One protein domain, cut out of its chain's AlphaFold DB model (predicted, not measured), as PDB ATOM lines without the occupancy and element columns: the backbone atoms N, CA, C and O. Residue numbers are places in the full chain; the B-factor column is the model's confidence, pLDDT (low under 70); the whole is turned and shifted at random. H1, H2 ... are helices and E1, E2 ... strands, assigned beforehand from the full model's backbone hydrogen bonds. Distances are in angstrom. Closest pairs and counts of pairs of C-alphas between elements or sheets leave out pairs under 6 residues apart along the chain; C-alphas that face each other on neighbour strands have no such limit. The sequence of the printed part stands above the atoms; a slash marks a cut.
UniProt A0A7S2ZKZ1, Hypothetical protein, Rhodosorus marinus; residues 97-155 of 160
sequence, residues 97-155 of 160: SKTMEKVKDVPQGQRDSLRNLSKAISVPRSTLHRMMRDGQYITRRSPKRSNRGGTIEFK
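AT A GLANCE: This is residues 97 to 155 of the 160 residues of the protein "Hypothetical protein" of Rhodosorus marinus (UniProt A0A7S2ZKZ1). Four short helices gather about a small two-strand hairpin, with H1 packed on E2 and H4 on E1, while the loop between the strands sticks out around residue 145 and adds to the length. The printed part has 59 residues, in the order H1, H2, H3, H4, E1, E2; the sheet, E1 - E2, is antiparallel and the class is mostly helix. It is compact, with a radius of gyration of the C-alphas of 10.8 A and spans of 32 by 22 by 18 A.

HOW THE PARTS SIT: Start at H1, residues 97 to 104, and go on to H3, residues 114 to 121, the hub: they touch about perpendicular at 73 degrees, closest at C-alphas 102 and 121, 7.1 A. H2, residues 108 to 111, touches H3 only at the corner, closest at C-alphas 110 and 116, 5.1 A. H4, residues 125 to 133, touches H3 at C-alphas 125 and 118, the closest, 5.3 A, opposite ways at a steep tilt of 69 degrees, only just short of about perpendicular. H1 and H4 are apart. Look next at the hairpin of E1, residues 138 to 140, and E2, residues 152 to 154, antiparallel at 148 degrees: N 139 and O 153 are 3.1 A apart, within hydrogen-bond range. The closest C-alphas of H1 and E2 are 103 and 154, 6.2 A; those of H4 and E1 are 132 and 138, 5.1 A. In H3 and H4 every O i to N i+4 pair is within hydrogen-bond range; H1 has 1 of 4, beside 4 of 5 O i to N i+3 pairs, and H2 is too short for an i+4 pair.

IN THESE COORDINATES: Find C-alpha 97 at (227.759, 225.841, 178.243); from there H1 runs 12.0 A to C-alpha 104. H2 spans 5.1 A, H3 10.3 A and H4 12.2 A. E1 and E2 each span 7.1 A, and E2 ends at C-alpha 154, (231.353, 230.830, 185.447).

THE WHOLE: The C-alphas farthest apart, Lys 98 and Ser 146, are 32.9 A apart. The printed part has no cut, and its one long link is E1 to E2, 11 residues. Residues 141 to 155 have pLDDT under 70.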
ATOM      1  N   SER A  97     227.317 226.676 177.114       84.00
ATOM      2  CA  SER A  97     227.759 225.841 178.243       84.00
ATOM      3  C   SER A  97     229.236 225.426 178.138       84.00
ATOM      4  O   SER A  97     230.071 225.917 178.895       84.00
ATOM      5  N   LYS A  98     229.586 224.660 177.099       84.19
ATOM      6  CA  LYS A  98     230.944 224.149 176.839       84.19
ATOM      7  C   LYS A  98     231.992 225.243 176.616       84.19
ATOM      8  O   LYS A  98     233.166 225.072 176.923       84.19
ATOM      9  N   THR A  99     231.601 226.379 176.037       85.38
ATOM     10  CA  THR A  99     232.542 227.498 175.828       85.38
ATOM     11  C   THR A  99     232.772 228.266 177.124       85.38
ATOM     12  O   THR A  99     233.863 228.773 177.357       85.38
ATOM     13  N   MET A 100     231.746 228.354 177.967       84.00
ATOM     14  CA  MET A 100     231.796 229.073 179.232       84.00
ATOM     15  C   MET A 100     232.494 228.268 180.332       84.00
ATOM     16  O   MET A 100     233.079 228.867 181.226       84.00
ATOM     17  N   GLU A 101     232.539 226.940 180.233       83.44
ATOM     18  CA  GLU A 101     233.396 226.111 181.092       83.44
ATOM     19  C   GLU A 101     234.870 226.521 181.004       83.44
ATOM     20  O   GLU A 101     235.524 226.645 182.039       83.44
ATOM     21  N   LYS A 102     235.351 226.880 179.803       83.38
ATOM     22  CA  LYS A 102     236.725 227.365 179.573       83.38
ATOM     23  C   LYS A 102     237.058 228.655 180.323       83.38
ATOM     24  O   LYS A 102     238.225 228.991 180.485       83.38
ATOM     25  N   VAL A 103     236.057 229.397 180.809       84.25
ATOM     26  CA  VAL A 103     236.290 230.579 181.656       84.25
ATOM     27  C   VAL A 103     237.050 230.186 182.926       84.25
ATOM     28  O   VAL A 103     237.824 230.999 183.424       84.25
ATOM     29  N   LYS A 104     236.895 228.946 183.420       79.94
ATOM     30  CA  LYS A 104     237.641 228.410 184.571       79.94
ATOM     31  C   LYS A 104     239.140 228.239 184.319       79.94
ATOM     32  O   LYS A 104     239.886 228.224 185.296       79.94
ATOM     33  N   ASP A 105     239.565 228.205 183.061       85.44
ATOM     34  CA  ASP A 105     240.970 228.015 182.679       85.44
ATOM     35  C   ASP A 105     241.672 229.354 182.390       85.44
ATOM     36  O   ASP A 105     242.891 229.465 182.454       85.44
ATOM     37  N   VAL A 106     240.907 230.420 182.119       84.44
ATOM     38  CA  VAL A 106     241.443 231.763 181.825       84.44
ATOM     39  C   VAL A 106     242.093 232.370 183.075       84.44
ATOM     40  O   VAL A 106     241.426 232.415 184.095       84.44
ATOM     41  N   PRO A 107     243.314 232.919 183.072       83.50
ATOM     42  CA  PRO A 107     243.901 233.531 184.272       83.50
ATOM     43  C   PRO A 107     243.053 234.673 184.863       83.50
ATOM     44  O   PRO A 107     242.395 235.410 184.126       83.50
ATOM     45  N   GLN A 108     243.098 234.872 186.188       77.44
ATOM     46  CA  GLN A 108     242.233 235.839 186.888       77.44
ATOM     47  C   GLN A 108     242.304 237.261 186.300       77.44
ATOM     48  O   GLN A 108     241.257 237.843 186.039       77.44
ATOM     49  N   GLY A 109     243.496 237.778 185.978       75.69
ATOM     50  CA  GLY A 109     243.650 239.130 185.409       75.69
ATOM     51  C   GLY A 109     242.980 239.335 184.039       75.69
ATOM     52  O   GLY A 109     242.700 240.460 183.624       75.69
ATOM     53  N   GLN A 110     242.665 238.253 183.319       79.19
ATOM     54  CA  GLN A 110     241.900 238.316 182.069       79.19
ATOM     55  C   GLN A 110     240.381 238.192 182.295       79.19
ATOM     56  O   GLN A 110     239.606 238.516 181.392       79.19
ATOM     57  N   ARG A 111     239.941 237.790 183.497       80.19
ATOM     58  CA  ARG A 111     238.526 237.690 183.901       80.19
ATOM     59  C   ARG A 111     237.952 238.997 184.457       80.19
ATOM     60  O   ARG A 111     236.742 239.082 184.622       80.19
ATOM     61  N   ASP A 112     238.764 240.021 184.712       78.50
ATOM     62  CA  ASP A 112     238.298 241.282 185.325       78.50
ATOM     63  C   ASP A 112     237.484 242.160 184.356       78.50
ATOM     64  O   ASP A 112     236.614 242.954 184.739       78.50
ATOM     65  N   SER A 113     237.739 241.992 183.055       83.56
ATOM     66  CA  SER A 113     237.087 242.746 181.990       83.56
ATOM     67  C   SER A 113     236.487 241.820 180.949       83.56
ATOM     68  O   SER A 113     237.176 240.989 180.361       83.56
ATOM     69  N   LEU A 114     235.217 242.063 180.605       86.12
ATOM     70  CA  LEU A 114     234.547 241.400 179.482       86.12
ATOM     71  C   LEU A 114     235.321 241.562 178.165       86.12
ATOM     72  O   LEU A 114     235.187 240.723 177.282       86.12
ATOM     73  N   ARG A 115     236.119 242.632 178.013       87.44
ATOM     74  CA  ARG A 115     236.964 242.839 176.826       87.44
ATOM     75  C   ARG A 115     238.119 241.840 176.772       87.44
ATOM     76  O   ARG A 115     238.370 241.289 175.707       87.44
ATOM     77  N   ASN A 116     238.797 241.615 177.894       87.88
ATOM     78  CA  ASN A 116     239.912 240.671 177.975       87.88
ATOM     79  C   ASN A 116     239.391 239.237 177.899       87.88
ATOM     80  O   ASN A 116     239.878 238.453 177.090       87.88
ATOM     81  N   LEU A 117     238.311 238.952 178.629       87.44
ATOM     82  CA  LEU A 117     237.640 237.662 178.591       87.44
ATOM     83  C   LEU A 117     237.192 237.309 177.170       87.44
ATOM     84  O   LEU A 117     237.450 236.208 176.707       87.44
ATOM     85  N   SER A 118     236.591 238.265 176.454       90.88
ATOM     86  CA  SER A 118     236.172 238.100 175.058       90.88
ATOM     87  C   SER A 118     237.308 237.631 174.149       90.88
ATOM     88  O   SER A 118     237.092 236.725 173.346       90.88
ATOM     89  N   LYS A 119     238.508 238.202 174.305       89.75
ATOM     90  CA  LYS A 119     239.698 237.789 173.551       89.75
ATOM     91  C   LYS A 119     240.159 236.386 173.947       89.75
ATOM     92  O   LYS A 119     240.449 235.588 173.068       89.75
ATOM     93  N   ALA A 120     240.173 236.077 175.244       88.12
ATOM     94  CA  ALA A 120     240.650 234.794 175.757       88.12
ATOM     95  C   ALA A 120     239.775 233.602 175.319       88.12
ATOM     96  O   ALA A 120     240.298 232.553 174.961       88.12
ATOM     97  N   ILE A 121     238.445 233.759 175.301       88.88
ATOM     98  CA  ILE A 121     237.506 232.666 174.969       88.88
ATOM     99  C   ILE A 121     236.896 232.776 173.565       88.88
ATOM    100  O   ILE A 121     236.039 231.971 173.204       88.88
ATOM    101  N   SER A 122     237.311 233.775 172.776       88.69
ATOM    102  CA  SER A 122     236.800 234.051 171.422       88.69
ATOM    103  C   SER A 122     235.269 234.181 171.343       88.69
ATOM    104  O   SER A 122     234.632 233.781 170.369       88.69
ATOM    105  N   VAL A 123     234.652 234.763 172.377       90.25
ATOM    106  CA  VAL A 123     233.214 235.081 172.399       90.25
ATOM    107  C   VAL A 123     233.041 236.593 172.338       90.25
ATOM    108  O   VAL A 123     233.690 237.295 173.112       90.25
ATOM    109  N   PRO A 124     232.153 237.137 171.483       91.75
ATOM    110  CA  PRO A 124     231.955 238.579 171.395       91.75
ATOM    111  C   PRO A 124     231.572 239.205 172.739       91.75
ATOM    112  O   PRO A 124     230.681 238.708 173.436       91.75
ATOM    113  N   ARG A 125     232.176 240.355 173.066       92.25
ATOM    114  CA  ARG A 125     231.883 241.121 174.291       92.25
ATOM    115  C   ARG A 125     230.384 241.365 174.495       92.25
ATOM    116  O   ARG A 125     229.913 241.285 175.623       92.25
ATOM    117  N   SER A 126     229.632 241.649 173.430       91.25
ATOM    118  CA  SER A 126     228.179 241.882 173.488       91.25
ATOM    119  C   SER A 126     227.399 240.647 173.953       91.25
ATOM    120  O   SER A 126     226.438 240.767 174.712       91.25
ATOM    121  N   THR A 127     227.840 239.454 173.553       90.56
ATOM    122  CA  THR A 127     227.259 238.181 173.986       90.56
ATOM    123  C   THR A 127     227.554 237.922 175.456       90.56
ATOM    124  O   THR A 127     226.624 237.607 176.193       90.56
ATOM    125  N   LEU A 128     228.794 238.145 175.902       90.06
ATOM    126  CA  LEU A 128     229.159 238.025 177.317       90.06
ATOM    127  C   LEU A 128     228.417 239.055 178.178       90.06
ATOM    128  O   LEU A 128     227.870 238.732 179.224       90.06
ATOM    129  N   HIS A 129     228.307 240.297 177.718       89.56
ATOM    130  CA  HIS A 129     227.542 241.316 178.427       89.56
ATOM    131  C   HIS A 129     226.064 240.924 178.586       89.56
ATOM    132  O   HIS A 129     225.501 241.068 179.669       89.56
ATOM    133  N   ARG A 130     225.439 240.390 177.526       89.56
ATOM    134  CA  ARG A 130     224.063 239.880 177.581       89.56
ATOM    135  C   ARG A 130     223.933 238.702 178.549       89.56
ATOM    136  O   ARG A 130     223.042 238.721 179.379       89.56
ATOM    137  N   MET A 131     224.839 237.728 178.489       87.75
ATOM    138  CA  MET A 131     224.882 236.593 179.423       87.75
ATOM    139  C   MET A 131     224.967 237.046 180.882       87.75
ATOM    140  O   MET A 131     224.186 236.594 181.713       87.75
ATOM    141  N   MET A 132     225.856 237.999 181.168       86.44
ATOM    142  CA  MET A 132     226.031 238.574 182.501       86.44
ATOM    143  C   MET A 132     224.770 239.297 182.988       86.44
ATOM    144  O   MET A 132     224.400 239.155 184.149       86.44
ATOM    145  N   ARG A 133     224.095 240.045 182.102       87.38
ATOM    146  CA  ARG A 133     222.823 240.719 182.403       87.38
ATOM    147  C   ARG A 133     221.692 239.718 182.652       87.38
ATOM    148  O   ARG A 133     220.939 239.887 183.601       87.38
ATOM    149  N   ASP A 134     221.595 238.686 181.821       83.56
ATOM    150  CA  ASP A 134     220.556 237.654 181.899       83.56
ATOM    151  C   ASP A 134     220.786 236.686 183.083       83.56
ATOM    152  O   ASP A 134     219.972 235.790 183.311       83.56
ATOM    153  N   GLY A 135     221.903 236.821 183.816       79.00
ATOM    154  CA  GLY A 135     222.301 235.914 184.898       79.00
ATOM    155  C   GLY A 135     222.680 234.516 184.406       79.00
ATOM    156  O   GLY A 135     222.620 233.544 185.158       79.00
ATOM    157  N   GLN A 136     223.037 234.396 183.130       75.50
ATOM    158  CA  GLN A 136     223.307 233.130 182.471       75.50
ATOM    159  C   GLN A 136     224.794 232.931 182.292       75.50
ATOM    160  O   GLN A 136     225.466 233.754 181.681       75.50
ATOM    161  N   TYR A 137     225.291 231.796 182.768       75.38
ATOM    162  CA  TYR A 137     226.678 231.355 182.645       75.38
ATOM    163  C   TYR A 137     227.725 232.212 183.357       75.38
ATOM    164  O   TYR A 137     228.711 231.644 183.799       75.38
ATOM    165  N   ILE A 138     227.556 233.531 183.498       79.12
ATOM    166  CA  ILE A 138     228.552 234.410 184.116       79.12
ATOM    167  C   ILE A 138     227.944 235.438 185.068       79.12
ATOM    168  O   ILE A 138     226.877 235.993 184.819       79.12
ATOM    169  N   THR A 139     228.651 235.724 186.160       78.69
ATOM    170  CA  THR A 139     228.306 236.786 187.115       78.69
ATOM    171  C   THR A 139     229.560 237.536 187.554       78.69
ATOM    172  O   THR A 139     230.665 236.994 187.492       78.69
ATOM    173  N   ARG A 140     229.400 238.790 187.988       73.62
ATOM    174  CA  ARG A 140     230.472 239.541 188.652       73.62
ATOM    175  C   ARG A 140     230.445 239.207 190.136       73.62
ATOM    176  O   ARG A 140     229.430 239.436 190.791       73.62
ATOM    177  N   ARG A 141     231.561 238.728 190.686       65.94
ATOM    178  CA  ARG A 141     231.762 238.795 192.135       65.94
ATOM    179  C   ARG A 141     232.160 240.219 192.511       65.94
ATOM    180  O   ARG A 141     233.124 240.758 191.970       65.94
ATOM    181  N   SER A 142     231.453 240.802 193.473       53.00
ATOM    182  CA  SER A 142     231.947 241.979 194.189       53.00
ATOM    183  C   SER A 142     233.146 241.569 195.051       53.00
ATOM    184  O   SER A 142     233.084 240.520 195.703       53.00
ATOM    185  N   PRO A 143     234.243 242.345 195.072       53.03
ATOM    186  CA  PRO A 143     235.388 242.016 195.908       53.03
ATOM    187  C   PRO A 143     234.994 242.087 197.390       53.03
ATOM    188  O   PRO A 143     234.445 243.086 197.860       53.03
ATOM    189  N   LYS A 144     235.290 241.026 198.150       48.56
ATOM    190  CA  LYS A 144     235.253 241.068 199.616       48.56
ATOM    191  C   LYS A 144     236.471 241.871 200.087       48.56
ATOM    192  O   LYS A 144     237.521 241.289 200.299       48.56
ATOM    193  N   ARG A 145     236.293 243.186 200.253       42.97
ATOM    194  CA  ARG A 145     237.249 244.149 200.843       42.97
ATOM    195  C   ARG A 145     238.563 244.380 200.057       42.97
ATOM    196  O   ARG A 145     239.267 243.466 199.655       42.97
ATOM    197  N   SER A 146     238.889 245.668 199.913       47.88
ATOM    198  CA  SER A 146     240.148 246.283 199.445       47.88
ATOM    199  C   SER A 146     240.633 246.001 198.003       47.88
ATOM    200  O   SER A 146     241.129 244.934 197.664       47.88
ATOM    201  N   ASN A 147     240.540 247.048 197.175       48.44
ATOM    202  CA  ASN A 147     241.436 247.439 196.073       48.44
ATOM    203  C   ASN A 147     241.775 246.493 194.901       48.44
ATOM    204  O   ASN A 147     242.713 246.776 194.159       48.44
ATOM    205  N   ARG A 148     241.006 245.430 194.634       48.53
ATOM    206  CA  ARG A 148     241.131 244.664 193.375       48.53
ATOM    207  C   ARG A 148     239.797 244.580 192.637       48.53
ATOM    208  O   ARG A 148     238.757 244.372 193.258       48.53
ATOM    209  N   GLY A 149     239.835 244.791 191.320       53.66
ATOM    210  CA  GLY A 149     238.664 244.755 190.439       53.66
ATOM    211  C   GLY A 149     237.873 243.450 190.579       53.66
ATOM    212  O   GLY A 149     238.434 242.398 190.866       53.66
ATOM    213  N   GLY A 150     236.548 243.522 190.436       57.41
ATOM    214  CA  GLY A 150     235.679 242.353 190.597       57.41
ATOM    215  C   GLY A 150     235.884 241.299 189.501       57.41
ATOM    216  O   GLY A 150     235.797 241.620 188.315       57.41
ATOM    217  N   THR A 151     236.085 240.042 189.907       65.19
ATOM    218  CA  THR A 151     236.307 238.881 189.028       65.19
ATOM    219  C   THR A 151     235.006 238.403 188.365       65.19
ATOM    220  O   THR A 151     233.967 238.289 189.027       65.19
ATOM    221  N   ILE A 152     235.048 238.074 187.066       68.50
ATOM    222  CA  ILE A 152     233.957 237.376 186.363       68.50
ATOM    223  C   ILE A 152     234.113 235.870 186.533       68.50
ATOM    224  O   ILE A 152     235.191 235.316 186.317       68.50
ATOM    225  N   GLU A 153     233.015 235.195 186.854       67.75
ATOM    226  CA  GLU A 153     233.031 233.758 187.095       67.75
ATOM    227  C   GLU A 153     231.948 233.009 186.370       67.75
ATOM    228  O   GLU A 153     230.825 233.494 186.239       67.75
ATOM    229  N   PHE A 154     232.298 231.785 185.977       69.69
ATOM    230  CA  PHE A 154     231.353 230.830 185.447       69.69
ATOM    231  C   PHE A 154     230.419 230.311 186.541       69.69
ATOM    232  O   PHE A 154     230.872 229.793 187.565       69.69
ATOM    233  N   LYS A 155     229.114 230.377 186.288       67.50
ATOM    234  CA  LYS A 155     228.092 229.635 187.024       67.50
ATOM    235  C   LYS A 155     227.397 228.676 186.064       67.50
ATOM    236  O   LYS A 155     226.931 229.140 185.025       67.50
TER     237      LYS A 155